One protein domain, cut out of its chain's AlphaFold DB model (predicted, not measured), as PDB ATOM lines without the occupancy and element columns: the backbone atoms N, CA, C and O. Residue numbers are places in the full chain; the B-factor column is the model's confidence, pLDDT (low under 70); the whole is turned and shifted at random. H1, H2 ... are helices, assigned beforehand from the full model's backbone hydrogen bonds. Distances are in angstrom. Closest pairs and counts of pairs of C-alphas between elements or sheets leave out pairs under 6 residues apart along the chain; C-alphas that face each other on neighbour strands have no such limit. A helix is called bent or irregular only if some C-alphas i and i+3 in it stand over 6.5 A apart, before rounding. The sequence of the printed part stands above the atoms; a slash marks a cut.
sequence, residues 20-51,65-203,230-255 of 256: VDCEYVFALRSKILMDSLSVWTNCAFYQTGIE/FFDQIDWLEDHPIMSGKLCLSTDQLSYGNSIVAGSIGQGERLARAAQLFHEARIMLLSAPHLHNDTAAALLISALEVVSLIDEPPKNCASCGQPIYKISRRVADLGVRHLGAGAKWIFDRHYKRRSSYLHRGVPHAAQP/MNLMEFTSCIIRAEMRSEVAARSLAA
ATOM      1  N   VAL A  20     -67.304 -80.104  31.787       90.00
ATOM      2  CA  VAL A  20     -68.391 -80.268  32.769       90.00
ATOM      3  C   VAL A  20     -68.889 -78.901  33.232       90.00
ATOM      4  O   VAL A  20     -70.095 -78.667  33.307       90.00
ATOM      5  N   ASP A  21     -67.963 -77.979  33.489       91.50
ATOM      6  CA  ASP A  21     -68.266 -76.581  33.782       91.50
ATOM      7  C   ASP A  21     -68.967 -75.912  32.591       91.50
ATOM      8  O   ASP A  21     -69.994 -75.256  32.757       91.50
ATOM      9  N   CYS A  22     -68.498 -76.162  31.363       89.75
ATOM     10  CA  CYS A  22     -69.123 -75.637  30.149       89.75
ATOM     11  C   CYS A  22     -70.577 -76.102  30.006       89.75
ATOM     12  O   CYS A  22     -71.462 -75.287  29.745       89.75
ATOM     13  N   GLU A  23     -70.854 -77.386  30.234       90.06
ATOM     14  CA  GLU A  23     -72.211 -77.941  30.204       90.06
ATOM     15  C   GLU A  23     -73.111 -77.328  31.284       90.06
ATOM     16  O   GLU A  23     -74.270 -76.991  31.011       90.06
ATOM     17  N   TYR A  24     -72.580 -77.125  32.491       91.12
ATOM     18  CA  TYR A  24     -73.299 -76.470  33.582       91.12
ATOM     19  C   TYR A  24     -73.633 -75.006  33.255       91.12
ATOM     20  O   TYR A  24     -74.797 -74.595  33.345       91.12
ATOM     21  N   VAL A  25     -72.636 -74.221  32.834       91.62
ATOM     22  CA  VAL A  25     -72.817 -72.816  32.444       91.62
ATOM     23  C   VAL A  25     -73.773 -72.725  31.258       91.62
ATOM     24  O   VAL A  25     -74.686 -71.896  31.273       91.62
ATOM     25  N   PHE A  26     -73.638 -73.610  30.268       91.50
ATOM     26  CA  PHE A  26     -74.545 -73.684  29.130       91.50
ATOM     27  C   PHE A  26     -75.984 -73.903  29.580       91.50
ATOM     28  O   PHE A  26     -76.847 -73.121  29.191       91.50
ATOM     29  N   ALA A  27     -76.256 -74.899  30.427       89.94
ATOM     30  CA  ALA A  27     -77.603 -75.175  30.923       89.94
ATOM     31  C   ALA A  27     -78.203 -73.976  31.682       89.94
ATOM     32  O   ALA A  27     -79.387 -73.659  31.527       89.94
ATOM     33  N   LEU A  28     -77.385 -73.268  32.467       91.00
ATOM     34  CA  LEU A  28     -77.816 -72.078  33.195       91.00
ATOM     35  C   LEU A  28     -78.184 -70.925  32.246       91.00
ATOM     36  O   LEU A  28     -79.238 -70.303  32.415       91.00
ATOM     37  N   ARG A  29     -77.323 -70.624  31.262       92.81
ATOM     38  CA  ARG A  29     -77.510 -69.489  30.339       92.81
ATOM     39  C   ARG A  29     -78.561 -69.773  29.276       92.81
ATOM     40  O   ARG A  29     -79.384 -68.902  28.998       92.81
ATOM     41  N   SER A  30     -78.575 -70.982  28.720       92.31
ATOM     42  CA  SER A  30     -79.515 -71.384  27.673       92.31
ATOM     43  C   SER A  30     -80.955 -71.329  28.167       92.31
ATOM     44  O   SER A  30     -81.815 -70.840  27.438       92.31
ATOM     45  N   LYS A  31     -81.225 -71.713  29.424       93.06
ATOM     46  CA  LYS A  31     -82.567 -71.592  30.007       93.06
ATOM     47  C   LYS A  31     -83.057 -70.143  30.035       93.06
ATOM     48  O   LYS A  31     -84.133 -69.863  29.516       93.06
ATOM     49  N   ILE A  32     -82.264 -69.227  30.598       95.31
ATOM     50  CA  ILE A  32     -82.633 -67.802  30.674       95.31
ATOM     51  C   ILE A  32     -82.827 -67.232  29.264       95.31
ATOM     52  O   ILE A  32     -83.752 -66.456  29.021       95.31
ATOM     53  N   LEU A  33     -81.964 -67.630  28.326       95.00
ATOM     54  CA  LEU A  33     -82.045 -67.193  26.942       95.00
ATOM     55  C   LEU A  33     -83.314 -67.705  26.252       95.00
ATOM     56  O   LEU A  33     -83.980 -66.916  25.596       95.00
ATOM     57  N   MET A  34     -83.688 -68.977  26.419       94.38
ATOM     58  CA  MET A  34     -84.933 -69.535  25.870       94.38
ATOM     59  C   MET A  34     -86.170 -68.848  26.455       94.38
ATOM     60  O   MET A  34     -87.076 -68.475  25.707       94.38
ATOM     61  N   ASP A  35     -86.182 -68.625  27.770       96.31
ATOM     62  CA  ASP A  35     -87.259 -67.910  28.458       96.31
ATOM     63  C   ASP A  35     -87.388 -66.470  27.912       96.31
ATOM     64  O   ASP A  35     -88.488 -65.994  27.621       96.31
ATOM     65  N   SER A  36     -86.261 -65.792  27.666       96.19
ATOM     66  CA  SER A  36     -86.235 -64.438  27.091       96.19
ATOM     67  C   SER A  36     -86.629 -64.416  25.608       96.19
ATOM     68  O   SER A  36     -87.420 -63.572  25.190       96.19
ATOM     69  N   LEU A  37     -86.161 -65.383  24.815       94.75
ATOM     70  CA  LEU A  37     -86.553 -65.561  23.414       94.75
ATOM     71  C   LEU A  37     -88.059 -65.766  23.282       94.75
ATOM     72  O   LEU A  37     -88.658 -65.250  22.337       94.75
ATOM     73  N   SER A  38     -88.679 -66.474  24.230       94.62
ATOM     74  CA  SER A  38     -90.130 -66.647  24.264       94.62
ATOM     75  C   SER A  38     -90.852 -65.305  24.348       94.62
ATOM     76  O   SER A  38     -91.754 -65.043  23.555       94.62
ATOM     77  N   VAL A  39     -90.397 -64.408  25.223       95.38
ATOM     78  CA  VAL A  39     -90.927 -63.040  25.334       95.38
ATOM     79  C   VAL A  39     -90.665 -62.229  24.064       95.38
ATOM     80  O   VAL A  39     -91.540 -61.500  23.591       95.38
ATOM     81  N   TRP A  40     -89.465 -62.332  23.495       94.38
ATOM     82  CA  TRP A  40     -89.076 -61.549  22.319       94.38
ATOM     83  C   TRP A  40     -89.812 -61.950  21.055       94.38
ATOM     84  O   TRP A  40     -89.857 -61.151  20.128       94.38
ATOM     85  N   THR A  41     -90.377 -63.156  21.017       91.88
ATOM     86  CA  THR A  41     -90.947 -63.727  19.797       91.88
ATOM     87  C   THR A  41     -92.377 -64.235  19.944       91.88
ATOM     88  O   THR A  41     -92.965 -64.622  18.943       91.88
ATOM     89  N   ASN A  42     -92.951 -64.256  21.151       91.31
ATOM     90  CA  ASN A  42     -94.204 -64.952  21.490       91.31
ATOM     91  C   ASN A  42     -94.206 -66.462  21.135       91.31
ATOM     92  O   ASN A  42     -95.271 -67.093  21.069       91.31
ATOM     93  N   CYS A  43     -93.045 -67.077  20.893       90.12
ATOM     94  CA  CYS A  43     -92.912 -68.516  20.644       90.12
ATOM     95  C   CYS A  43     -92.630 -69.279  21.947       90.12
ATOM     96  O   CYS A  43     -92.135 -68.704  22.910       90.12
ATOM     97  N   ALA A  44     -92.923 -70.579  21.986       89.81
ATOM     98  CA  ALA A  44     -92.373 -71.465  23.015       89.81
ATOM     99  C   ALA A  44     -91.123 -72.160  22.472       89.81
ATOM    100  O   ALA A  44     -91.104 -72.584  21.313       89.81
ATOM    101  N   PHE A  45     -90.105 -72.292  23.314       90.00
ATOM    102  CA  PHE A  45     -88.844 -72.944  23.003       90.00
ATOM    103  C   PHE A  45     -88.657 -74.150  23.916       90.00
ATOM    104  O   PHE A  45     -88.822 -74.065  25.129       90.00
ATOM    105  N   TYR A  46     -88.278 -75.277  23.324       87.81
ATOM    106  CA  TYR A  46     -87.967 -76.497  24.053       87.81
ATOM    107  C   TYR A  46     -86.569 -76.937  23.663       87.81
ATOM    108  O   TYR A  46     -86.232 -76.974  22.479       87.81
ATOM    109  N   GLN A  47     -85.763 -77.287  24.654       86.44
ATOM    110  CA  GLN A  47     -84.459 -77.868  24.400       86.44
ATOM    111  C   GLN A  47     -84.635 -79.327  23.974       86.44
ATOM    112  O   GLN A  47     -85.221 -80.125  24.702       86.44
ATOM    113  N   THR A  48     -84.134 -79.669  22.788       82.81
ATOM    114  CA  THR A  48     -84.280 -81.015  22.208       82.81
ATOM    115  C   THR A  48     -82.975 -81.806  22.180       82.81
ATOM    116  O   THR A  48     -83.012 -83.023  22.045       82.81
ATOM    117  N   GLY A  49     -81.830 -81.134  22.310       79.06
ATOM    118  CA  GLY A  49     -80.502 -81.745  22.323       79.06
ATOM    119  C   GLY A  49     -79.423 -80.728  22.697       79.06
ATOM    120  O   GLY A  49     -79.681 -79.523  22.698       79.06
ATOM    121  N   ILE A  50     -78.237 -81.228  23.040       80.56
ATOM    122  CA  ILE A  50     -77.013 -80.442  23.231       80.56
ATOM    123  C   ILE A  50     -75.931 -81.130  22.412       80.56
ATOM    124  O   ILE A  50     -75.736 -82.337  22.546       80.56
ATOM    125  N   GLU A  51     -75.227 -80.363  21.591       77.25
ATOM    126  CA  GLU A  51     -74.045 -80.827  20.874       77.25
ATOM    127  C   GLU A  51     -72.898 -79.866  21.183       77.25
ATOM    128  O   GLU A  51     -73.067 -78.645  21.115       77.25
ATOM    129  N   PHE A  65     -82.349 -57.267  11.427       85.38
ATOM    130  CA  PHE A  65     -82.918 -56.905  12.726       85.38
ATOM    131  C   PHE A  65     -84.355 -56.421  12.610       85.38
ATOM    132  O   PHE A  65     -84.708 -55.741  11.655       85.38
ATOM    133  N   PHE A  66     -85.185 -56.789  13.583       85.25
ATOM    134  CA  PHE A  66     -86.582 -56.374  13.635       85.25
ATOM    135  C   PHE A  66     -86.706 -54.947  14.169       85.25
ATOM    136  O   PHE A  66     -86.424 -54.698  15.340       85.25
ATOM    137  N   ASP A  67     -87.151 -54.035  13.304       79.94
ATOM    138  CA  ASP A  67     -87.192 -52.596  13.596       79.94
ATOM    139  C   ASP A  67     -88.515 -52.137  14.237       79.94
ATOM    140  O   ASP A  67     -88.592 -51.057  14.818       79.94
ATOM    141  N   GLN A  68     -89.578 -52.943  14.155       81.25
ATOM    142  CA  GLN A  68     -90.863 -52.615  14.777       81.25
ATOM    143  C   GLN A  68     -90.842 -53.035  16.242       81.25
ATOM    144  O   GLN A  68     -90.951 -54.211  16.556       81.25
ATOM    145  N   ILE A  69     -90.690 -52.086  17.160       75.56
ATOM    146  CA  ILE A  69     -90.442 -52.425  18.570       75.56
ATOM    147  C   ILE A  69     -91.738 -52.536  19.387       75.56
ATOM    148  O   ILE A  69     -91.799 -53.300  20.347       75.56
ATOM    149  N   ASP A  70     -92.795 -51.844  18.956       77.38
ATOM    150  CA  ASP A  70     -94.067 -51.741  19.687       77.38
ATOM    151  C   ASP A  70     -95.135 -52.705  19.142       77.38
ATOM    152  O   ASP A  70     -96.341 -52.502  19.290       77.38
ATOM    153  N   TRP A  71     -94.687 -53.766  18.470       86.94
ATOM    154  CA  TRP A  71     -95.569 -54.810  17.975       86.94
ATOM    155  C   TRP A  71     -96.231 -55.553  19.145       86.94
ATOM    156  O   TRP A  71     -95.605 -55.841  20.175       86.94
ATOM    157  N   LEU A  72     -97.515 -55.863  18.970       83.88
ATOM    158  CA  LEU A  72     -98.340 -56.496  19.994       83.88
ATOM    159  C   LEU A  72     -98.631 -57.962  19.655       83.88
ATOM    160  O   LEU A  72     -98.361 -58.851  20.463       83.88
ATOM    161  N   GLU A  73     -99.155 -58.198  18.454       79.56
ATOM    162  CA  GLU A  73     -99.699 -59.487  18.024       79.56
ATOM    163  C   GLU A  73     -98.712 -60.279  17.152       79.56
ATOM    164  O   GLU A  73     -97.791 -59.723  16.556       79.56
ATOM    165  N   ASP A  74     -98.921 -61.596  17.088       81.38
ATOM    166  CA  ASP A  74     -98.145 -62.554  16.295       81.38
ATOM    167  C   ASP A  74     -96.670 -62.698  16.709       81.38
ATOM    168  O   ASP A  74     -96.366 -63.014  17.866       81.38
ATOM    169  N   HIS A  75     -95.759 -62.569  15.743       86.50
ATOM    170  CA  HIS A  75     -94.347 -62.910  15.836       86.50
ATOM    171  C   HIS A  75     -93.516 -61.899  15.027       86.50
ATOM    172  O   HIS A  75     -93.949 -61.487  13.947       86.50
ATOM    173  N   PRO A  76     -92.291 -61.551  15.465       87.62
ATOM    174  CA  PRO A  76     -91.421 -60.612  14.761       87.62
ATOM    175  C   PRO A  76     -90.798 -61.281  13.530       87.62
ATOM    176  O   PRO A  76     -89.680 -61.799  13.566       87.62
ATOM    177  N   ILE A  77     -91.550 -61.340  12.435       84.56
ATOM    178  CA  ILE A  77     -91.173 -62.057  11.217       84.56
ATOM    179  C   ILE A  77     -90.796 -61.068  10.121       84.56
ATOM    180  O   ILE A  77     -91.585 -60.202   9.755       84.56
ATOM    181  N   MET A  78     -89.636 -61.273   9.501       82.06
ATOM    182  CA  MET A  78     -89.265 -60.608   8.252       82.06
ATOM    183  C   MET A  78     -88.689 -61.607   7.264       82.06
ATOM    184  O   MET A  78     -87.870 -62.456   7.615       82.06
ATOM    185  N   SER A  79     -89.134 -61.521   6.009       79.88
ATOM    186  CA  SER A  79     -88.678 -62.404   4.925       79.88
ATOM    187  C   SER A  79     -88.749 -63.897   5.289       79.88
ATOM    188  O   SER A  79     -87.827 -64.665   5.009       79.88
ATOM    189  N   GLY A  80     -89.825 -64.308   5.971       76.50
ATOM    190  CA  GLY A  80     -90.034 -65.694   6.407       76.50
ATOM    191  C   GLY A  80     -89.108 -66.156   7.539       76.50
ATOM    192  O   GLY A  80     -89.026 -67.354   7.810       76.50
ATOM    193  N   LYS A  81     -88.395 -65.233   8.195       81.50
ATOM    194  CA  LYS A  81     -87.522 -65.510   9.334       81.50
ATOM    195  C   LYS A  81     -88.002 -64.758  10.576       81.50
ATOM    196  O   LYS A  81     -88.287 -63.574  10.508       81.50
ATOM    197  N   LEU A  82     -88.019 -65.440  11.715       85.62
ATOM    198  CA  LEU A  82     -88.081 -64.835  13.038       85.62
ATOM    199  C   LEU A  82     -86.827 -63.984  13.262       85.62
ATOM    200  O   LEU A  82     -85.707 -64.494  13.107       85.62
ATOM    201  N   CYS A  83     -87.022 -62.723  13.607       87.69
ATOM    202  CA  CYS A  83     -85.986 -61.718  13.768       87.69
ATOM    203  C   CYS A  83     -86.031 -61.140  15.183       87.69
ATOM    204  O   CYS A  83     -87.075 -61.118  15.827       87.69
ATOM    205  N   LEU A  84     -84.876 -60.680  15.653       90.31
ATOM    206  CA  LEU A  84     -84.731 -59.975  16.924       90.31
ATOM    207  C   LEU A  84     -84.331 -58.530  16.644       90.31
ATOM    208  O   LEU A  84     -83.730 -58.252  15.603       90.31
ATOM    209  N   SER A  85     -84.635 -57.621  17.562       90.94
ATOM    210  CA  SER A  85     -84.071 -56.271  17.531       90.94
ATOM    211  C   SER A  85     -82.625 -56.267  18.041       90.94
ATOM    212  O   SER A  85     -82.145 -57.227  18.655       90.94
ATOM    213  N   THR A  86     -81.917 -55.165  17.812       90.25
ATOM    214  CA  THR A  86     -80.564 -54.953  18.347       90.25
ATOM    215  C   THR A  86     -80.538 -54.959  19.875       90.25
ATOM    216  O   THR A  86     -79.628 -55.537  20.466       90.25
ATOM    217  N   ASP A  87     -81.559 -54.388  20.516       91.00
ATOM    218  CA  ASP A  87     -81.660 -54.320  21.980       91.00
ATOM    219  C   ASP A  87     -81.843 -55.715  22.586       91.00
ATOM    220  O   ASP A  87     -81.228 -56.054  23.595       91.00
ATOM    221  N   GLN A  88     -82.643 -56.561  21.933       92.94
ATOM    222  CA  GLN A  88     -82.838 -57.954  22.339       92.94
ATOM    223  C   GLN A  88     -81.544 -58.757  22.203       92.94
ATOM    224  O   GLN A  88     -81.204 -59.526  23.100       92.94
ATOM    225  N   LEU A  89     -80.792 -58.553  21.117       91.44
ATOM    226  CA  LEU A  89     -79.483 -59.184  20.953       91.44
ATOM    227  C   LEU A  89     -78.494 -58.709  22.028       91.44
ATOM    228  O   LEU A  89     -77.768 -59.525  22.590       91.44
ATOM    229  N   SER A  90     -78.492 -57.414  22.352       91.75
ATOM    230  CA  SER A  90     -77.661 -56.853  23.422       91.75
ATOM    231  C   SER A  90     -77.998 -57.468  24.784       91.75
ATOM    232  O   SER A  90     -77.104 -57.977  25.459       91.75
ATOM    233  N   TYR A  91     -79.285 -57.539  25.141       93.50
ATOM    234  CA  TYR A  91     -79.740 -58.217  26.359       93.50
ATOM    235  C   TYR A  91     -79.349 -59.706  26.358       93.50
ATOM    236  O   TYR A  91     -78.885 -60.235  27.368       93.50
ATOM    237  N   GLY A  92     -79.478 -60.386  25.214       93.44
ATOM    238  CA  GLY A  92     -79.027 -61.766  25.018       93.44
ATOM    239  C   GLY A  92     -77.539 -61.945  25.308       93.44
ATOM    240  O   GLY A  92     -77.163 -62.831  26.073       93.44
ATOM    241  N   ASN A  93     -76.695 -61.059  24.784       92.19
ATOM    242  CA  ASN A  93     -75.259 -61.069  25.063       92.19
ATOM    243  C   ASN A  93     -74.968 -60.838  26.553       92.19
ATOM    244  O   ASN A  93     -74.084 -61.487  27.106       92.19
ATOM    245  N   SER A  94     -75.741 -59.988  27.235       92.50
ATOM    246  CA  SER A  94     -75.647 -59.798  28.689       92.50
ATOM    247  C   SER A  94     -76.005 -61.059  29.490       92.50
ATOM    248  O   SER A  94     -75.381 -61.308  30.527       92.50
ATOM    249  N   ILE A  95     -76.955 -61.877  29.019       93.88
ATOM    250  CA  ILE A  95     -77.246 -63.202  29.596       93.88
ATOM    251  C   ILE A  95     -76.051 -64.136  29.399       93.88
ATOM    252  O   ILE A  95     -75.604 -64.756  30.363       93.88
ATOM    253  N   VAL A  96     -75.524 -64.227  28.173       92.50
ATOM    254  CA  VAL A  96     -74.416 -65.134  27.818       92.50
ATOM    255  C   VAL A  96     -73.145 -64.789  28.594       92.50
ATOM    256  O   VAL A  96     -72.560 -65.671  29.214       92.50
ATOM    257  N   ALA A  97     -72.790 -63.504  28.667       90.81
ATOM    258  CA  ALA A  97     -71.673 -62.992  29.468       90.81
ATOM    259  C   ALA A  97     -71.895 -63.130  30.987       90.81
ATOM    260  O   ALA A  97     -71.005 -62.877  31.793       90.81
ATOM    261  N   GLY A  98     -73.107 -63.489  31.400       88.62
ATOM    262  CA  GLY A  98     -73.443 -63.799  32.776       88.62
ATOM    263  C   GLY A  98     -73.804 -62.628  33.677       88.62
ATOM    264  O   GLY A  98     -74.121 -62.855  34.845       88.62
ATOM    265  N   SER A  99     -73.854 -61.416  33.123       89.19
ATOM    266  CA  SER A  99     -74.317 -60.196  33.799       89.19
ATOM    267  C   SER A  99     -75.821 -60.173  34.105       89.19
ATOM    268  O   SER A  99     -76.280 -59.295  34.828       89.19
ATOM    269  N   ILE A 100     -76.590 -61.110  33.539       87.62
ATOM    270  CA  ILE A 100     -78.008 -61.335  33.842       87.62
ATOM    271  C   ILE A 100     -78.164 -62.793  34.283       87.62
ATOM    272  O   ILE A 100     -77.844 -63.726  33.540       87.62
ATOM    273  N   GLY A 101     -78.626 -62.994  35.517       83.75
ATOM    274  CA  GLY A 101     -78.836 -64.312  36.124       83.75
ATOM    275  C   GLY A 101     -80.313 -64.657  36.328       83.75
ATOM    276  O   GLY A 101     -81.189 -63.817  36.157       83.75
ATOM    277  N   GLN A 102     -80.606 -65.887  36.766       72.94
ATOM    278  CA  GLN A 102     -81.989 -66.332  37.025       72.94
ATOM    279  C   GLN A 102     -82.700 -65.536  38.133       72.94
ATOM    280  O   GLN A 102     -83.922 -65.478  38.157       72.94
ATOM    281  N   GLY A 103     -81.951 -64.922  39.057       76.19
ATOM    282  CA  GLY A 103     -82.508 -64.088  40.127       76.19
ATOM    283  C   GLY A 103     -82.929 -62.686  39.678       76.19
ATOM    284  O   GLY A 103     -83.642 -61.998  40.412       76.19
ATOM    285  N   GLU A 104     -82.531 -62.258  38.479       88.81
ATOM    286  CA  GLU A 104     -82.888 -60.950  37.928       88.81
ATOM    287  C   GLU A 104     -84.402 -60.834  37.738       88.81
ATOM    288  O   GLU A 104     -85.099 -61.797  37.399       88.81
ATOM    289  N   ARG A 105     -84.937 -59.636  37.974       92.19
ATOM    290  CA  ARG A 105     -86.382 -59.375  37.936       92.19
ATOM    291  C   ARG A 105     -86.979 -59.731  36.571       92.19
ATOM    292  O   ARG A 105     -87.951 -60.481  36.499       92.19
ATOM    293  N   LEU A 106     -86.387 -59.229  35.486       94.69
ATOM    294  CA  LEU A 106     -86.907 -59.449  34.134       94.69
ATOM    295  C   LEU A 106     -86.678 -60.882  33.634       94.69
ATOM    296  O   LEU A 106     -87.527 -61.409  32.920       94.69
ATOM    297  N   ALA A 107     -85.605 -61.550  34.072       94.62
ATOM    298  CA  ALA A 107     -85.384 -62.971  33.789       94.62
ATOM    299  C   ALA A 107     -86.477 -63.853  34.419       94.62
ATOM    300  O   ALA A 107     -87.036 -64.724  33.753       94.62
ATOM    301  N   ARG A 108     -86.860 -63.580  35.675       95.44
ATOM    302  CA  ARG A 108     -87.973 -64.280  36.344       95.44
ATOM    303  C   ARG A 108     -89.319 -64.019  35.676       95.44
ATOM    304  O   ARG A 108     -90.121 -64.938  35.531       95.44
ATOM    305  N   ALA A 109     -89.572 -62.782  35.251       96.94
ATOM    306  CA  ALA A 109     -90.783 -62.459  34.503       96.94
ATOM    307  C   ALA A 109     -90.846 -63.223  33.167       96.94
ATOM    308  O   ALA A 109     -91.891 -63.778  32.831       96.94
ATOM    309  N   ALA A 110     -89.722 -63.311  32.448       97.50
ATOM    310  CA  ALA A 110     -89.622 -64.068  31.204       97.50
ATOM    311  C   ALA A 110     -89.855 -65.570  31.411       97.50
ATOM    312  O   ALA A 110     -90.585 -66.183  30.636       97.50
ATOM    313  N   GLN A 111     -89.330 -66.146  32.496       96.94
ATOM    314  CA  GLN A 111     -89.600 -67.538  32.863       96.94
ATOM    315  C   GLN A 111     -91.102 -67.791  33.064       96.94
ATOM    316  O   GLN A 111     -91.659 -68.710  32.470       96.94
ATOM    317  N   LEU A 112     -91.780 -66.961  33.868       97.06
ATOM    318  CA  LEU A 112     -93.222 -67.094  34.116       97.06
ATOM    319  C   LEU A 112     -94.041 -66.950  32.826       97.06
ATOM    320  O   LEU A 112     -95.010 -67.681  32.621       97.06
ATOM    321  N   PHE A 113     -93.641 -66.027  31.950       96.75
ATOM    322  CA  PHE A 113     -94.249 -65.864  30.636       96.75
ATOM    323  C   PHE A 113     -94.077 -67.115  29.765       96.75
ATOM    324  O   PHE A 113     -95.049 -67.591  29.177       96.75
ATOM    325  N   HIS A 114     -92.864 -67.663  29.696       96.25
ATOM    326  CA  HIS A 114     -92.562 -68.811  28.851       96.25
ATOM    327  C   HIS A 114     -93.338 -70.060  29.288       96.25
ATOM    328  O   HIS A 114     -93.963 -70.714  28.454       96.25
ATOM    329  N   GLU A 115     -93.410 -70.327  30.595       94.94
ATOM    330  CA  GLU A 115     -94.231 -71.412  31.150       94.94
ATOM    331  C   GLU A 115     -95.718 -71.233  30.805       94.94
ATOM    332  O   GLU A 115     -96.383 -72.171  30.360       94.94
ATOM    333  N   ALA A 116     -96.245 -70.007  30.922       93.38
ATOM    334  CA  ALA A 116     -97.614 -69.711  30.506       93.38
ATOM    335  C   ALA A 116     -97.822 -69.982  29.009       93.38
ATOM    336  O   ALA A 116     -98.859 -70.516  28.607       93.38
ATOM    337  N   ARG A 117     -96.835 -69.642  28.172       91.06
ATOM    338  CA  ARG A 117     -96.896 -69.848  26.723       91.06
ATOM    339  C   ARG A 117     -96.889 -71.329  26.353       91.06
ATOM    340  O   ARG A 117     -97.678 -71.724  25.495       91.06
ATOM    341  N   ILE A 118     -96.058 -72.132  27.013       90.88
ATOM    342  CA  ILE A 118     -96.037 -73.595  26.879       90.88
ATOM    343  C   ILE A 118     -97.426 -74.160  27.197       90.88
ATOM    344  O   ILE A 118     -98.022 -74.836  26.359       90.88
ATOM    345  N   MET A 119     -97.999 -73.796  28.348       87.88
ATOM    346  CA  MET A 119     -99.325 -74.263  28.772       87.88
ATOM    347  C   MET A 119    -100.438 -73.907  27.775       87.88
ATOM    348  O   MET A 119    -101.280 -74.751  27.458       87.88
ATOM    349  N   LEU A 120    -100.428 -72.673  27.260       85.50
ATOM    350  CA  LEU A 120    -101.403 -72.207  26.271       85.50
ATOM    351  C   LEU A 120    -101.293 -72.945  24.934       85.50
ATOM    352  O   LEU A 120    -102.301 -73.071  24.247       85.50
ATOM    353  N   LEU A 121    -100.104 -73.427  24.556       83.62
ATOM    354  CA  LEU A 121     -99.903 -74.202  23.329       83.62
ATOM    355  C   LEU A 121    -100.241 -75.686  23.510       83.62
ATOM    356  O   LEU A 121    -100.816 -76.285  22.604       83.62
ATOM    357  N   SER A 122     -99.898 -76.282  24.655       80.88
ATOM    358  CA  SER A 122    -100.102 -77.716  24.900       80.88
ATOM    359  C   SER A 122    -101.574 -78.088  25.066       80.88
ATOM    360  O   SER A 122    -102.016 -79.092  24.514       80.88
ATOM    361  N   ALA A 123    -102.342 -77.297  25.820       73.19
ATOM    362  CA  ALA A 123    -103.775 -77.522  26.013       73.19
ATOM    363  C   ALA A 123    -104.482 -76.204  26.386       73.19
ATOM    364  O   ALA A 123    -104.756 -75.964  27.569       73.19
ATOM    365  N   PRO A 124    -104.819 -75.354  25.392       63.16
ATOM    366  CA  PRO A 124    -105.324 -74.001  25.624       63.16
ATOM    367  C   PRO A 124    -106.507 -73.961  26.599       63.16
ATOM    368  O   PRO A 124    -106.551 -73.147  27.510       63.16
ATOM    369  N   HIS A 125    -107.459 -74.886  26.467       64.94
ATOM    370  CA  HIS A 125    -108.685 -74.873  27.270       64.94
ATOM    371  C   HIS A 125    -108.507 -75.380  28.703       64.94
ATOM    372  O   HIS A 125    -109.304 -75.022  29.564       64.94
ATOM    373  N   LEU A 126    -107.485 -76.199  28.962       66.19
ATOM    374  CA  LEU A 126    -107.278 -76.830  30.267       66.19
ATOM    375  C   LEU A 126    -106.462 -75.942  31.211       66.19
ATOM    376  O   LEU A 126    -106.643 -75.988  32.425       66.19
ATOM    377  N   HIS A 127    -105.568 -75.124  30.655       75.12
ATOM    378  CA  HIS A 127    -104.595 -74.363  31.435       75.12
ATOM    379  C   HIS A 127    -104.814 -72.850  31.401       75.12
ATOM    380  O   HIS A 127    -103.965 -72.114  31.891       75.12
ATOM    381  N   ASN A 128    -105.940 -72.366  30.867       79.88
ATOM    382  CA  ASN A 128    -106.224 -70.932  30.737       79.88
ATOM    383  C   ASN A 128    -106.091 -70.158  32.060       79.88
ATOM    384  O   ASN A 128    -105.483 -69.088  32.077       79.88
ATOM    385  N   ASP A 129    -106.627 -70.687  33.162       81.19
ATOM    386  CA  ASP A 129    -106.560 -70.011  34.463       81.19
ATOM    387  C   ASP A 129    -105.137 -70.010  35.033       81.19
ATOM    388  O   ASP A 129    -104.666 -68.978  35.515       81.19
ATOM    389  N   THR A 130    -104.418 -71.129  34.908       86.50
ATOM    390  CA  THR A 130    -103.013 -71.245  35.324       86.50
ATOM    391  C   THR A 130    -102.111 -70.334  34.495       86.50
ATOM    392  O   THR A 130    -101.314 -69.582  35.050       86.50
ATOM    393  N   ALA A 131    -102.274 -70.327  33.173       89.19
ATOM    394  CA  ALA A 131    -101.524 -69.467  32.271       89.19
ATOM    395  C   ALA A 131    -101.825 -67.988  32.534       89.19
ATOM    396  O   ALA A 131    -100.902 -67.186  32.652       89.19
ATOM    397  N   ALA A 132    -103.094 -67.609  32.717       88.75
ATOM    398  CA  ALA A 132    -103.454 -66.245  33.098       88.75
ATOM    399  C   ALA A 132    -102.857 -65.854  34.460       88.75
ATOM    400  O   ALA A 132    -102.400 -64.721  34.632       88.75
ATOM    401  N   ALA A 133    -102.823 -66.781  35.423       90.69
ATOM    402  CA  ALA A 133    -102.192 -66.555  36.715       90.69
ATOM    403  C   ALA A 133    -100.680 -66.332  36.582       90.69
ATOM    404  O   ALA A 133    -100.156 -65.414  37.219       90.69
ATOM    405  N   LEU A 134     -99.994 -67.112  35.745       94.25
ATOM    406  CA  LEU A 134     -98.569 -66.954  35.448       94.25
ATOM    407  C   LEU A 134     -98.275 -65.630  34.733       94.25
ATOM    408  O   LEU A 134     -97.377 -64.915  35.163       94.25
ATOM    409  N   LEU A 135     -99.074 -65.243  33.732       95.06
ATOM    410  CA  LEU A 135     -98.924 -63.968  33.015       95.06
ATOM    411  C   LEU A 135     -99.071 -62.761  33.949       95.06
ATOM    412  O   LEU A 135     -98.230 -61.866  33.954       95.06
ATOM    413  N   ILE A 136    -100.097 -62.754  34.809       93.75
ATOM    414  CA  ILE A 136    -100.232 -61.702  35.825       93.75
ATOM    415  C   ILE A 136     -99.063 -61.748  36.812       93.75
ATOM    416  O   ILE A 136     -98.539 -60.696  37.155       93.75
ATOM    417  N   SER A 137     -98.615 -62.933  37.235       94.88
ATOM    418  CA  SER A 137     -97.465 -63.051  38.146       94.88
ATOM    419  C   SER A 137     -96.170 -62.535  37.505       94.88
ATOM    420  O   SER A 137     -95.365 -61.908  38.188       94.88
ATOM    421  N   ALA A 138     -95.985 -62.711  36.193       96.19
ATOM    422  CA  ALA A 138     -94.872 -62.114  35.457       96.19
ATOM    423  C   ALA A 138     -94.910 -60.582  35.563       96.19
ATOM    424  O   ALA A 138     -93.909 -59.961  35.919       96.19
ATOM    425  N   LEU A 139     -96.080 -59.971  35.356       95.06
ATOM    426  CA  LEU A 139     -96.266 -58.524  35.508       95.06
ATOM    427  C   LEU A 139     -96.112 -58.044  36.954       95.06
ATOM    428  O   LEU A 139     -95.630 -56.935  37.175       95.06
ATOM    429  N   GLU A 140     -96.480 -58.857  37.948       92.88
ATOM    430  CA  GLU A 140     -96.210 -58.549  39.356       92.88
ATOM    431  C   GLU A 140     -94.711 -58.400  39.592       92.88
ATOM    432  O   GLU A 140     -94.302 -57.402  40.187       92.88
ATOM    433  N   VAL A 141     -93.911 -59.340  39.075       93.00
ATOM    434  CA  VAL A 141     -92.447 -59.303  39.151       93.00
ATOM    435  C   VAL A 141     -91.899 -58.068  38.441       93.00
ATOM    436  O   VAL A 141     -91.112 -57.343  39.041       93.00
ATOM    437  N   VAL A 142     -92.345 -57.769  37.217       93.38
ATOM    438  CA  VAL A 142     -91.920 -56.553  36.495       93.38
ATOM    439  C   VAL A 142     -92.278 -55.282  37.269       93.38
ATOM    440  O   VAL A 142     -91.481 -54.350  37.335       93.38
ATOM    441  N   SER A 143     -93.450 -55.247  37.908       90.62
ATOM    442  CA  SER A 143     -93.930 -54.084  38.664       90.62
ATOM    443  C   SER A 143     -93.184 -53.822  39.976       90.62
ATOM    444  O   SER A 143     -93.445 -52.806  40.626       90.62
ATOM    445  N   LEU A 144     -92.277 -54.716  40.391       85.38
ATOM    446  CA  LEU A 144     -91.359 -54.482  41.504       85.38
ATOM    447  C   LEU A 144     -90.326 -53.435  41.070       85.38
ATOM    448  O   LEU A 144     -89.253 -53.758  40.569       85.38
ATOM    449  N   ILE A 145     -90.695 -52.167  41.196       67.19
ATOM    450  CA  ILE A 145     -89.772 -51.033  41.218       67.19
ATOM    451  C   ILE A 145     -89.500 -50.742  42.697       67.19
ATOM    452  O   ILE A 145     -90.421 -50.875  43.508       67.19
ATOM    453  N   ASP A 146     -88.265 -50.368  43.037       53.94
ATOM    454  CA  ASP A 146     -87.758 -50.142  44.402       53.94
ATOM    455  C   ASP A 146     -88.379 -48.920  45.118       53.94
ATOM    456  O   ASP A 146     -87.702 -48.159  45.806       53.94
ATOM    457  N   GLU A 147     -89.686 -48.694  44.977       54.84
ATOM    458  CA  GLU A 147     -90.407 -47.785  45.858       54.84
ATOM    459  C   GLU A 147     -90.726 -48.495  47.181       54.84
ATOM    460  O   GLU A 147     -91.366 -49.557  47.177       54.84
ATOM    461  N   PRO A 148     -90.342 -47.918  48.336       54.97
ATOM    462  CA  PRO A 148     -90.659 -48.504  49.626       54.97
ATOM    463  C   PRO A 148     -92.185 -48.602  49.797       54.97
ATOM    464  O   PRO A 148     -92.918 -47.670  49.439       54.97
ATOM    465  N   PRO A 149     -92.696 -49.720  50.342       59.31
ATOM    466  CA  PRO A 149     -94.126 -49.915  50.504       59.31
ATOM    467  C   PRO A 149     -94.696 -48.836  51.429       59.31
ATOM    468  O   PRO A 149     -94.336 -48.739  52.600       59.31
ATOM    469  N   LYS A 150     -95.606 -48.009  50.906       61.56
ATOM    470  CA  LYS A 150     -96.353 -47.048  51.724       61.56
ATOM    471  C   LYS A 150     -97.416 -47.817  52.495       61.56
ATOM    472  O   LYS A 150     -98.208 -48.508  51.866       61.56
ATOM    473  N   ASN A 151     -97.456 -47.698  53.819       70.19
ATOM    474  CA  ASN A 151     -98.483 -48.321  54.660       70.19
ATOM    475  C   ASN A 151     -99.625 -47.342  54.950       70.19
ATOM    476  O   ASN A 151     -99.427 -46.132  55.015       70.19
ATOM    477  N   CYS A 152    -100.836 -47.871  55.105       60.16
ATOM    478  CA  CYS A 152    -102.036 -47.109  55.394       60.16
ATOM    479  C   CYS A 152    -101.879 -46.469  56.767       60.16
ATOM    480  O   CYS A 152    -101.682 -47.180  57.752       60.16
ATOM    481  N   ALA A 153    -102.019 -45.148  56.843       64.06
ATOM    482  CA  ALA A 153    -101.899 -44.419  58.101       64.06
ATOM    483  C   ALA A 153    -102.940 -44.852  59.154       64.06
ATOM    484  O   ALA A 153    -102.705 -44.659  60.341       64.06
ATOM    485  N   SER A 154    -104.068 -45.455  58.745       60.84
ATOM    486  CA  SER A 154    -105.127 -45.881  59.672       60.84
ATOM    487  C   SER A 154    -105.044 -47.347  60.112       60.84
ATOM    488  O   SER A 154    -105.515 -47.667  61.196       60.84
ATOM    489  N   CYS A 155    -104.513 -48.254  59.284       61.62
ATOM    490  CA  CYS A 155    -104.525 -49.699  59.574       61.62
ATOM    491  C   CYS A 155    -103.163 -50.391  59.430       61.62
ATOM    492  O   CYS A 155    -103.079 -51.602  59.608       61.62
ATOM    493  N   GLY A 156    -102.104 -49.661  59.071       59.97
ATOM    494  CA  GLY A 156    -100.742 -50.193  58.946       59.97
ATOM    495  C   GLY A 156    -100.520 -51.156  57.775       59.97
ATOM    496  O   GLY A 156     -99.395 -51.591  57.556       59.97
ATOM    497  N   GLN A 157    -101.558 -51.479  56.996       54.56
ATOM    498  CA  GLN A 157    -101.447 -52.377  55.847       54.56
ATOM    499  C   GLN A 157    -100.783 -51.683  54.648       54.56
ATOM    500  O   GLN A 157    -101.044 -50.501  54.427       54.56
ATOM    501  N   PRO A 158    -100.002 -52.393  53.816       63.47
ATOM    502  CA  PRO A 158     -99.434 -51.825  52.595       63.47
ATOM    503  C   PRO A 158    -100.526 -51.244  51.674       63.47
ATOM    504  O   PRO A 158    -101.454 -51.943  51.267       63.47
ATOM    505  N   ILE A 159    -100.419 -49.957  51.329       57.16
ATOM    506  CA  ILE A 159    -101.332 -49.192  50.454       57.16
ATOM    507  C   ILE A 159    -101.233 -49.680  49.008       57.16
ATOM    508  O   ILE A 159    -102.224 -49.655  48.270       57.16
ATOM    509  N   TYR A 160    -100.059 -50.148  48.582       55.03
ATOM    510  CA  TYR A 160     -99.892 -50.683  47.239       55.03
ATOM    511  C   TYR A 160    -100.474 -52.094  47.168       55.03
ATOM    512  O   TYR A 160     -99.773 -53.094  47.311       55.03
ATOM    513  N   LYS A 161    -101.780 -52.183  46.897       71.69
ATOM    514  CA  LYS A 161    -102.366 -53.420  46.380       71.69
ATOM    515  C   LYS A 161    -101.573 -53.778  45.126       71.69
ATOM    516  O   LYS A 161    -101.521 -52.974  44.199       71.69
ATOM    517  N   ILE A 162    -100.946 -54.951  45.104       78.94
ATOM    518  CA  ILE A 162    -100.144 -55.453  43.977       78.94
ATOM    519  C   ILE A 162    -100.903 -55.269  42.644       78.94
ATOM    520  O   ILE A 162    -100.323 -54.830  41.655       78.94
ATOM    521  N   SER A 163    -102.229 -55.447  42.670       84.56
ATOM    522  CA  SER A 163    -103.150 -55.163  41.562       84.56
ATOM    523  C   SER A 163    -103.014 -53.767  40.955       84.56
ATOM    524  O   SER A 163    -103.055 -53.620  39.739       84.56
ATOM    525  N   ARG A 164    -102.850 -52.733  41.789       85.69
ATOM    526  CA  ARG A 164    -102.704 -51.347  41.345       85.69
ATOM    527  C   ARG A 164    -101.382 -51.154  40.616       85.69
ATOM    528  O   ARG A 164    -101.390 -50.542  39.564       85.69
ATOM    529  N   ARG A 165    -100.282 -51.725  41.116       88.56
ATOM    530  CA  ARG A 165     -98.979 -51.631  40.436       88.56
ATOM    531  C   ARG A 165     -99.008 -52.298  39.065       88.56
ATOM    532  O   ARG A 165     -98.498 -51.730  38.111       88.56
ATOM    533  N   VAL A 166     -99.637 -53.470  38.964       91.00
ATOM    534  CA  VAL A 166     -99.809 -54.173  37.684       91.00
ATOM    535  C   VAL A 166    -100.678 -53.354  36.724       91.00
ATOM    536  O   VAL A 166    -100.326 -53.208  35.558       91.00
ATOM    537  N   ALA A 167    -101.779 -52.772  37.206       91.00
ATOM    538  CA  ALA A 167    -102.634 -51.915  36.388       91.00
ATOM    539  C   ALA A 167    -101.919 -50.625  35.947       91.00
ATOM    540  O   ALA A 167    -101.997 -50.264  34.777       91.00
ATOM    541  N   ASP A 168    -101.193 -49.962  36.850       90.56
ATOM    542  CA  ASP A 168    -100.431 -48.740  36.571       90.56
ATOM    543  C   ASP A 168     -99.284 -49.020  35.579       90.56
ATOM    544  O   ASP A 168     -99.053 -48.228  34.666       90.56
ATOM    545  N   LEU A 169     -98.613 -50.174  35.697       92.12
ATOM    546  CA  LEU A 169     -97.628 -50.661  34.723       92.12
ATOM    547  C   LEU A 169     -98.268 -50.861  33.343       92.12
ATOM    548  O   LEU A 169     -97.731 -50.403  32.338       92.12
ATOM    549  N   GLY A 170     -99.440 -51.495  33.298       92.00
ATOM    550  CA  GLY A 170    -100.211 -51.658  32.071       92.00
ATOM    551  C   GLY A 170    -100.587 -50.327  31.422       92.00
ATOM    552  O   GLY A 170    -100.418 -50.155  30.220       92.00
ATOM    553  N   VAL A 171    -101.038 -49.356  32.220       93.00
ATOM    554  CA  VAL A 171    -101.382 -48.006  31.745       93.00
ATOM    555  C   VAL A 171    -100.160 -47.262  31.213       93.00
ATOM    556  O   VAL A 171    -100.278 -46.562  30.211       93.00
ATOM    557  N   ARG A 172     -98.994 -47.423  31.848       92.56
ATOM    558  CA  ARG A 172     -97.738 -46.798  31.411       92.56
ATOM    559  C   ARG A 172     -97.347 -47.213  29.992       92.56
ATOM    560  O   ARG A 172     -96.905 -46.364  29.229       92.56
ATOM    561  N   HIS A 173     -97.509 -48.493  29.656       92.25
ATOM    562  CA  HIS A 173     -97.052 -49.054  28.378       92.25
ATOM    563  C   HIS A 173     -98.139 -49.116  27.299       92.25
ATOM    564  O   HIS A 173     -97.829 -49.005  26.120       92.25
ATOM    565  N   LEU A 174     -99.409 -49.283  27.679       91.25
ATOM    566  CA  LEU A 174    -100.521 -49.530  26.745       91.25
ATOM    567  C   LEU A 174    -101.607 -48.441  26.786       91.25
ATOM    568  O   LEU A 174    -102.591 -48.505  26.050       91.25
ATOM    569  N   GLY A 175    -101.458 -47.445  27.662       91.50
ATOM    570  CA  GLY A 175    -102.408 -46.351  27.840       91.50
ATOM    571  C   GLY A 175    -103.581 -46.668  28.776       91.50
ATOM    572  O   GLY A 175    -103.820 -47.801  29.201       91.50
ATOM    573  N   ALA A 176    -104.358 -45.630  29.103       90.62
ATOM    574  CA  ALA A 176    -105.445 -45.703  30.088       90.62
ATOM    575  C   ALA A 176    -106.534 -46.736  29.736       90.62
ATOM    576  O   ALA A 176    -107.143 -47.328  30.630       90.62
ATOM    577  N   GLY A 177    -106.747 -46.987  28.440       86.69
ATOM    578  CA  GLY A 177    -107.723 -47.955  27.940       86.69
ATOM    579  C   GLY A 177    -107.431 -49.405  28.339       86.69
ATOM    580  O   GLY A 177    -108.360 -50.201  28.399       86.69
ATOM    581  N   ALA A 178    -106.187 -49.754  28.680       87.69
ATOM    582  CA  ALA A 178    -105.821 -51.117  29.066       87.69
ATOM    583  C   ALA A 178    -106.094 -51.430  30.551       87.69
ATOM    584  O   ALA A 178    -106.116 -52.595  30.950       87.69
ATOM    585  N   LYS A 179    -106.348 -50.414  31.390       88.88
ATOM    586  CA  LYS A 179    -106.480 -50.567  32.851       88.88
ATOM    587  C   LYS A 179    -107.501 -51.634  33.261       88.88
ATOM    588  O   LYS A 179    -107.239 -52.447  34.147       88.88
ATOM    589  N   TRP A 180    -108.666 -51.639  32.613       85.62
ATOM    590  CA  TRP A 180    -109.756 -52.558  32.952       85.62
ATOM    591  C   TRP A 180    -109.393 -54.026  32.686       85.62
ATOM    592  O   TRP A 180    -109.898 -54.909  33.381       85.62
ATOM    593  N   ILE A 181    -108.504 -54.290  31.719       87.62
ATOM    594  CA  ILE A 181    -108.022 -55.633  31.370       87.62
ATOM    595  C   ILE A 181    -107.229 -56.191  32.549       87.62
ATOM    596  O   ILE A 181    -107.560 -57.259  33.070       87.62
ATOM    597  N   PHE A 182    -106.255 -55.429  33.046       90.00
ATOM    598  CA  PHE A 182    -105.440 -55.824  34.196       90.00
ATOM    599  C   PHE A 182    -106.268 -55.962  35.474       90.00
ATOM    600  O   PHE A 182    -106.146 -56.973  36.165       90.00
ATOM    601  N   ASP A 183    -107.176 -55.023  35.753       86.88
ATOM    602  CA  ASP A 183    -108.077 -55.120  36.908       86.88
ATOM    603  C   ASP A 183    -108.942 -56.392  36.851       86.88
ATOM    604  O   ASP A 183    -109.127 -57.081  37.860       86.88
ATOM    605  N   ARG A 184    -109.465 -56.735  35.666       84.94
ATOM    606  CA  ARG A 184    -110.282 -57.935  35.444       84.94
ATOM    607  C   ARG A 184    -109.468 -59.214  35.621       84.94
ATOM    608  O   ARG A 184    -109.910 -60.112  36.339       84.94
ATOM    609  N   HIS A 185    -108.301 -59.313  34.987       86.50
ATOM    610  CA  HIS A 185    -107.454 -60.505  35.069       86.50
ATOM    611  C   HIS A 185    -106.859 -60.702  36.464       86.50
ATOM    612  O   HIS A 185    -106.804 -61.834  36.941       86.50
ATOM    613  N   TYR A 186    -106.520 -59.622  37.170       86.25
ATOM    614  CA  TYR A 186    -106.055 -59.711  38.550       86.25
ATOM    615  C   TYR A 186    -107.144 -60.254  39.483       86.25
ATOM    616  O   TYR A 186    -106.888 -61.168  40.267       86.25
ATOM    617  N   LYS A 187    -108.382 -59.743  39.381       81.94
ATOM    618  CA  LYS A 187    -109.524 -60.261  40.159       81.94
ATOM    619  C   LYS A 187    -109.757 -61.752  39.897       81.94
ATOM    620  O   LYS A 187    -109.938 -62.510  40.847       81.94
ATOM    621  N   ARG A 188    -109.700 -62.171  38.629       79.81
ATOM    622  CA  ARG A 188    -109.834 -63.582  38.227       79.81
ATOM    623  C   ARG A 188    -108.735 -64.455  38.823       79.81
ATOM    624  O   ARG A 188    -109.053 -65.431  39.493       79.81
ATOM    625  N   ARG A 189    -107.465 -64.062  38.667       84.00
ATOM    626  CA  ARG A 189    -106.323 -64.762  39.277       84.00
ATOM    627  C   ARG A 189    -106.492 -64.888  40.788       84.00
ATOM    628  O   ARG A 189    -106.318 -65.971  41.328       84.00
ATOM    629  N   SER A 190    -106.832 -63.794  41.468       80.81
ATOM    630  CA  SER A 190    -107.019 -63.787  42.921       80.81
ATOM    631  C   SER A 190    -108.126 -64.754  43.352       80.81
ATOM    632  O   SER A 190    -107.964 -65.455  44.344       80.81
ATOM    633  N   SER A 191    -109.240 -64.809  42.617       74.81
ATOM    634  CA  SER A 191    -110.318 -65.768  42.876       74.81
ATOM    635  C   SER A 191    -109.854 -67.209  42.644       74.81
ATOM    636  O   SER A 191    -110.042 -68.057  43.513       74.81
ATOM    637  N   TYR A 192    -109.169 -67.475  41.529       80.38
ATOM    638  CA  TYR A 192    -108.642 -68.800  41.200       80.38
ATOM    639  C   TYR A 192    -107.651 -69.313  42.256       80.38
ATOM    640  O   TYR A 192    -107.843 -70.396  42.797       80.38
ATOM    641  N   LEU A 193    -106.643 -68.515  42.621       80.38
ATOM    642  CA  LEU A 193    -105.602 -68.934  43.565       80.38
ATOM    643  C   LEU A 193    -106.107 -69.094  45.005       80.38
ATOM    644  O   LEU A 193    -105.635 -69.973  45.716       80.38
ATOM    645  N   HIS A 194    -107.046 -68.254  45.455       72.75
ATOM    646  CA  HIS A 194    -107.515 -68.295  46.847       72.75
ATOM    647  C   HIS A 194    -108.755 -69.157  47.064       72.75
ATOM    648  O   HIS A 194    -108.936 -69.688  48.156       72.75
ATOM    649  N   ARG A 195    -109.634 -69.259  46.067       71.50
ATOM    650  CA  ARG A 195    -110.904 -69.991  46.180       71.50
ATOM    651  C   ARG A 195    -110.914 -71.282  45.366       71.50
ATOM    652  O   ARG A 195    -111.875 -72.032  45.467       71.50
ATOM    653  N   GLY A 196    -109.890 -71.526  44.545       70.12
ATOM    654  CA  GLY A 196    -109.840 -72.681  43.650       70.12
ATOM    655  C   GLY A 196    -110.921 -72.653  42.571       70.12
ATOM    656  O   GLY A 196    -111.255 -73.705  42.045       70.12
ATOM    657  N   VAL A 197    -111.504 -71.484  42.271       67.12
ATOM    658  CA  VAL A 197    -112.618 -71.358  41.320       67.12
ATOM    659  C   VAL A 197    -112.055 -71.317  39.896       67.12
ATOM    660  O   VAL A 197    -111.464 -70.292  39.530       67.12
ATOM    661  N   PRO A 198    -112.203 -72.383  39.085       66.44
ATOM    662  CA  PRO A 198    -111.848 -72.323  37.675       66.44
ATOM    663  C   PRO A 198    -112.835 -71.399  36.959       66.44
ATOM    664  O   PRO A 198    -114.045 -71.476  37.167       66.44
ATOM    665  N   HIS A 199    -112.322 -70.503  36.125       62.91
ATOM    666  CA  HIS A 199    -113.144 -69.628  35.294       62.91
ATOM    667  C   HIS A 199    -113.213 -70.162  33.860       62.91
ATOM    668  O   HIS A 199    -114.207 -69.937  33.174       62.91
ATOM    669  N   ALA A 200    -112.199 -70.904  33.409       57.06
ATOM    670  CA  ALA A 200    -112.215 -71.605  32.133       57.06
ATOM    671  C   ALA A 200    -113.041 -72.897  32.222       57.06
ATOM    672  O   ALA A 200    -112.505 -73.999  32.280       57.06
ATOM    673  N   ALA A 201    -114.365 -72.764  32.206       54.06
ATOM    674  CA  ALA A 201    -115.248 -73.862  31.841       54.06
ATOM    675  C   ALA A 201    -115.688 -73.639  30.391       54.06
ATOM    676  O   ALA A 201    -116.279 -72.606  30.069       54.06
ATOM    677  N   GLN A 202    -115.385 -74.588  29.500       54.19
ATOM    678  CA  GLN A 202    -116.081 -74.660  28.215       54.19
ATOM    679  C   GLN A 202    -117.589 -74.607  28.513       54.19
ATOM    680  O   GLN A 202    -118.043 -75.366  29.377       54.19
ATOM    681  N   PRO A 203    -118.369 -73.720  27.868       54.84
ATOM    682  CA  PRO A 203    -119.809 -73.767  28.031       54.84
ATOM    683  C   PRO A 203    -120.267 -75.145  27.559       54.84
ATOM    684  O   PRO A 203    -120.032 -75.535  26.417       54.84
ATOM    685  N   MET A 230    -107.715 -62.753  27.129       60.72
ATOM    686  CA  MET A 230    -107.995 -61.697  26.140       60.72
ATOM    687  C   MET A 230    -106.807 -60.750  25.941       60.72
ATOM    688  O   MET A 230    -106.625 -59.821  26.728       60.72
ATOM    689  N   ASN A 231    -106.003 -61.005  24.909       79.88
ATOM    690  CA  ASN A 231    -104.764 -60.303  24.569       79.88
ATOM    691  C   ASN A 231    -103.740 -60.190  25.724       79.88
ATOM    692  O   ASN A 231    -102.764 -59.447  25.638       79.88
ATOM    693  N   LEU A 232    -103.955 -60.888  26.851       88.75
ATOM    694  CA  LEU A 232    -103.134 -60.729  28.055       88.75
ATOM    695  C   LEU A 232    -101.714 -61.232  27.804       88.75
ATOM    696  O   LEU A 232    -100.772 -60.674  28.359       88.75
ATOM    697  N   MET A 233    -101.561 -62.279  26.992       90.56
ATOM    698  CA  MET A 233    -100.255 -62.818  26.624       90.56
ATOM    699  C   MET A 233     -99.461 -61.768  25.839       90.56
ATOM    700  O   MET A 233     -98.354 -61.417  26.239       90.56
ATOM    701  N   GLU A 234    -100.076 -61.187  24.815       90.75
ATOM    702  CA  GLU A 234     -99.517 -60.158  23.945       90.75
ATOM    703  C   GLU A 234     -99.162 -58.889  24.728       90.75
ATOM    704  O   GLU A 234     -98.063 -58.350  24.599       90.75
ATOM    705  N   PHE A 235    -100.053 -58.439  25.614       93.12
ATOM    706  CA  PHE A 235     -99.777 -57.309  26.503       93.12
ATOM    707  C   PHE A 235     -98.620 -57.599  27.454       93.12
ATOM    708  O   PHE A 235     -97.774 -56.734  27.678       93.12
ATOM    709  N   THR A 236     -98.569 -58.809  28.011       94.81
ATOM    710  CA  THR A 236     -97.512 -59.195  28.947       94.81
ATOM    711  C   THR A 236     -96.156 -59.212  28.254       94.81
ATOM    712  O   THR A 236     -95.210 -58.616  28.768       94.81
ATOM    713  N   SER A 237     -96.049 -59.832  27.077       94.62
ATOM    714  CA  SER A 237     -94.786 -59.865  26.342       94.62
ATOM    715  C   SER A 237     -94.364 -58.479  25.867       94.62
ATOM    716  O   SER A 237     -93.196 -58.131  26.019       94.62
ATOM    717  N   CYS A 238     -95.299 -57.654  25.389       94.25
ATOM    718  CA  CYS A 238     -95.037 -56.265  25.015       94.25
ATOM    719  C   CYS A 238     -94.437 -55.460  26.183       94.25
ATOM    720  O   CYS A 238     -93.379 -54.846  26.031       94.25
ATOM    721  N   ILE A 239     -95.039 -55.544  27.375       95.00
ATOM    722  CA  ILE A 239     -94.539 -54.862  28.579       95.00
ATOM    723  C   ILE A 239     -93.143 -55.365  28.970       95.00
ATOM    724  O   ILE A 239     -92.252 -54.555  29.219       95.00
ATOM    725  N   ILE A 240     -92.920 -56.685  29.004       95.69
ATOM    726  CA  ILE A 240     -91.605 -57.237  29.375       95.69
ATOM    727  C   ILE A 240     -90.537 -56.813  28.352       95.69
ATOM    728  O   ILE A 240     -89.449 -56.405  28.755       95.69
ATOM    729  N   ARG A 241     -90.844 -56.838  27.043       95.12
ATOM    730  CA  ARG A 241     -89.936 -56.356  25.983       95.12
ATOM    731  C   ARG A 241     -89.554 -54.889  26.189       95.12
ATOM    732  O   ARG A 241     -88.372 -54.553  26.110       95.12
ATOM    733  N   ALA A 242     -90.530 -54.028  26.472       94.00
ATOM    734  CA  ALA A 242     -90.299 -52.603  26.699       94.00
ATOM    735  C   ALA A 242     -89.408 -52.334  27.927       94.00
ATOM    736  O   ALA A 242     -88.529 -51.468  27.877       94.00
ATOM    737  N   GLU A 243     -89.590 -53.093  29.006       94.06
ATOM    738  CA  GLU A 243     -88.768 -52.986  30.218       94.06
ATOM    739  C   GLU A 243     -87.349 -53.526  29.992       94.06
ATOM    740  O   GLU A 243     -86.389 -52.869  30.389       94.06
ATOM    741  N   MET A 244     -87.187 -54.645  29.274       93.94
ATOM    742  CA  MET A 244     -85.862 -55.167  28.899       93.94
ATOM    743  C   MET A 244     -85.084 -54.162  28.044       93.94
ATOM    744  O   MET A 244     -83.908 -53.921  28.297       93.94
ATOM    745  N   ARG A 245     -85.745 -53.518  27.074       92.38
ATOM    746  CA  ARG A 245     -85.153 -52.435  26.272       92.38
ATOM    747  C   ARG A 245     -84.708 -51.260  27.142       92.38
ATOM    748  O   ARG A 245     -83.609 -50.743  26.964       92.38
ATOM    749  N   SER A 246     -85.553 -50.847  28.085       91.44
ATOM    750  CA  SER A 246     -85.238 -49.748  29.005       91.44
ATOM    751  C   SER A 246     -84.027 -50.081  29.883       91.44
ATOM    752  O   SER A 246     -83.186 -49.219  30.129       91.44
ATOM    753  N   GLU A 247     -83.899 -51.339  30.308       89.56
ATOM    754  CA  GLU A 247     -82.755 -51.821  31.077       89.56
ATOM    755  C   GLU A 247     -81.460 -51.840  30.255       89.56
ATOM    756  O   GLU A 247     -80.426 -51.390  30.745       89.56
ATOM    757  N   VAL A 248     -81.509 -52.287  28.995       89.44
ATOM    758  CA  VAL A 248     -80.358 -52.206  28.076       89.44
ATOM    759  C   VAL A 248     -79.915 -50.756  27.911       89.44
ATOM    760  O   VAL A 248     -78.739 -50.460  28.103       89.44
ATOM    761  N   ALA A 249     -80.851 -49.841  27.642       87.38
ATOM    762  CA  ALA A 249     -80.546 -48.421  27.495       87.38
ATOM    763  C   ALA A 249     -79.907 -47.830  28.766       87.38
ATOM    764  O   ALA A 249     -78.912 -47.109  28.679       87.38
ATOM    765  N   ALA A 250     -80.424 -48.172  29.950       86.94
ATOM    766  CA  ALA A 250     -79.852 -47.741  31.224       86.94
ATOM    767  C   ALA A 250     -78.431 -48.291  31.447       86.94
ATOM    768  O   ALA A 250     -77.550 -47.553  31.889       86.94
ATOM    769  N   ARG A 251     -78.180 -49.561  31.097       82.50
ATOM    770  CA  ARG A 251     -76.849 -50.189  31.182       82.50
ATOM    771  C   ARG A 251     -75.858 -49.559  30.196       82.50
ATOM    772  O   ARG A 251     -74.714 -49.329  30.570       82.50
ATOM    773  N   SER A 252     -76.286 -49.228  28.975       78.06
ATOM    774  CA  SER A 252     -75.444 -48.534  27.989       78.06
ATOM    775  C   SER A 252     -75.051 -47.124  28.430       78.06
ATOM    776  O   SER A 252     -73.943 -46.694  28.139       78.06
ATOM    777  N   LEU A 253     -75.928 -46.416  29.151       74.94
ATOM    778  CA  LEU A 253     -75.633 -45.092  29.714       74.94
ATOM    779  C   LEU A 253     -74.713 -45.144  30.945       74.94
ATOM    780  O   LEU A 253     -74.066 -44.151  31.260       74.94
ATOM    781  N   ALA A 254     -74.680 -46.274  31.653       71.75
ATOM    782  CA  ALA A 254     -73.855 -46.478  32.844       71.75
ATOM    783  C   ALA A 254     -72.452 -47.039  32.538       71.75
ATOM    784  O   ALA A 254     -71.625 -47.121  33.448       71.75
ATOM    785  N   ALA A 255     -72.183 -47.445  31.293       60.72
ATOM    786  CA  ALA A 255     -70.864 -47.896  30.865       60.72
ATOM    787  C   ALA A 255     -69.920 -46.678  30.701       60.72
ATOM    788  O   ALA A 255     -70.277 -45.759  29.962       60.72
TER     789      ALA A 255
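What this domain is: This is residues 20 to 51, 65 to 203 and 230 to 255 of the 256 residues of an uncharacterized protein of Methylosinus sp. R-45379 (UniProt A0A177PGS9). A helical hairpin of H3 and H4 and the long helix H7 form a three-helix bundle at the core, with H1 and H2 packed on one side of it and the helical hairpin of H5 and H6 on the other. A long link, residues 143 to 161, loops out from the body to as far as 35 A from the mean of the C-alphas. The printed part has 197 residues with seven named helices, H1 to H7 in order, and no named strand; the class is all helix. It is compact, with a radius of gyration of the C-alphas of 17.8 A, and spans 55 by 47 by 37 A.

Where its parts are: H1, residues 20 to 41, begins at C-alpha 20 (-68.391, -80.268, 32.769), runs 30.8 A and has a kink of 25 degrees near residue 31. H2 is residues 86 to 96, 15.2 A. H3, residues 105 to 122, runs 26.4 A. H4, residues 124 to 142, runs 24.5 A, with a kink of 36 degrees near residue 131; it is irregular, C-alphas 126 and 129 being 8.0 A apart. H5 is residues 162 to 174, 18.2 A. H6, residues 176 to 195, runs 29.6 A and is irregular, C-alphas 177 and 180 being 7.1 A apart. H7, residues 232 to 254, runs 32.9 A to C-alpha 254 (-73.855, -46.478, 32.844).

How they stand to each other: H7 is the hub, touching five helices. H3 and H4 touch at a shallow tilt of 8 degrees, opposite ways, with closest C-alphas Ala 109 and Ala 138 at 4.2 A. H7 touches H3 (Leu 106 and Met 244, closest C-alphas, 6.8 A) and H4 (Leu 135 and Thr 236, 6.4 A), each at a shallow tilt of 27 degrees. H1 touches H3 with residues 32 to 39 alone, only just about perpendicular at 72 degrees; the closest C-alphas, Asp 35 and Gln 111, are 5.0 A apart. H2 touches H1, closest C-alphas Arg 29 and Val 96 at 5.9 A, and H7, Asp 87 and Arg 245 at 5.8 A. H5 and H6 touch at 31 degrees, a shallow tilt, closest C-alphas Ala 167 and Phe 182 at 5.3 A. H6 touches H4 at a steep tilt of 67 degrees, closest C-alphas Ala 133 and Arg 189 at 5.2 A. H1 and H6 are apart. Every O i to N i+4 pair is within hydrogen-bond range in H2, H3, H5 and H7; in H1 17 of 18 are, in H4 12 of 15, in H6 13 of 16.

The domain as a whole: The C-alphas farthest apart, of Glu 51 and Ser 154, are 60.8 A apart. Residues 52 to 64 and 204 to 229 are not printed; the gaps are 26.8 A and 17.0 A between C-alphas. The link H4 to H5 is long. The mean pLDDT of the printed part is 84.2, and residues 145 to 150, 152 to 160 and 197 to 203 are among those under 70.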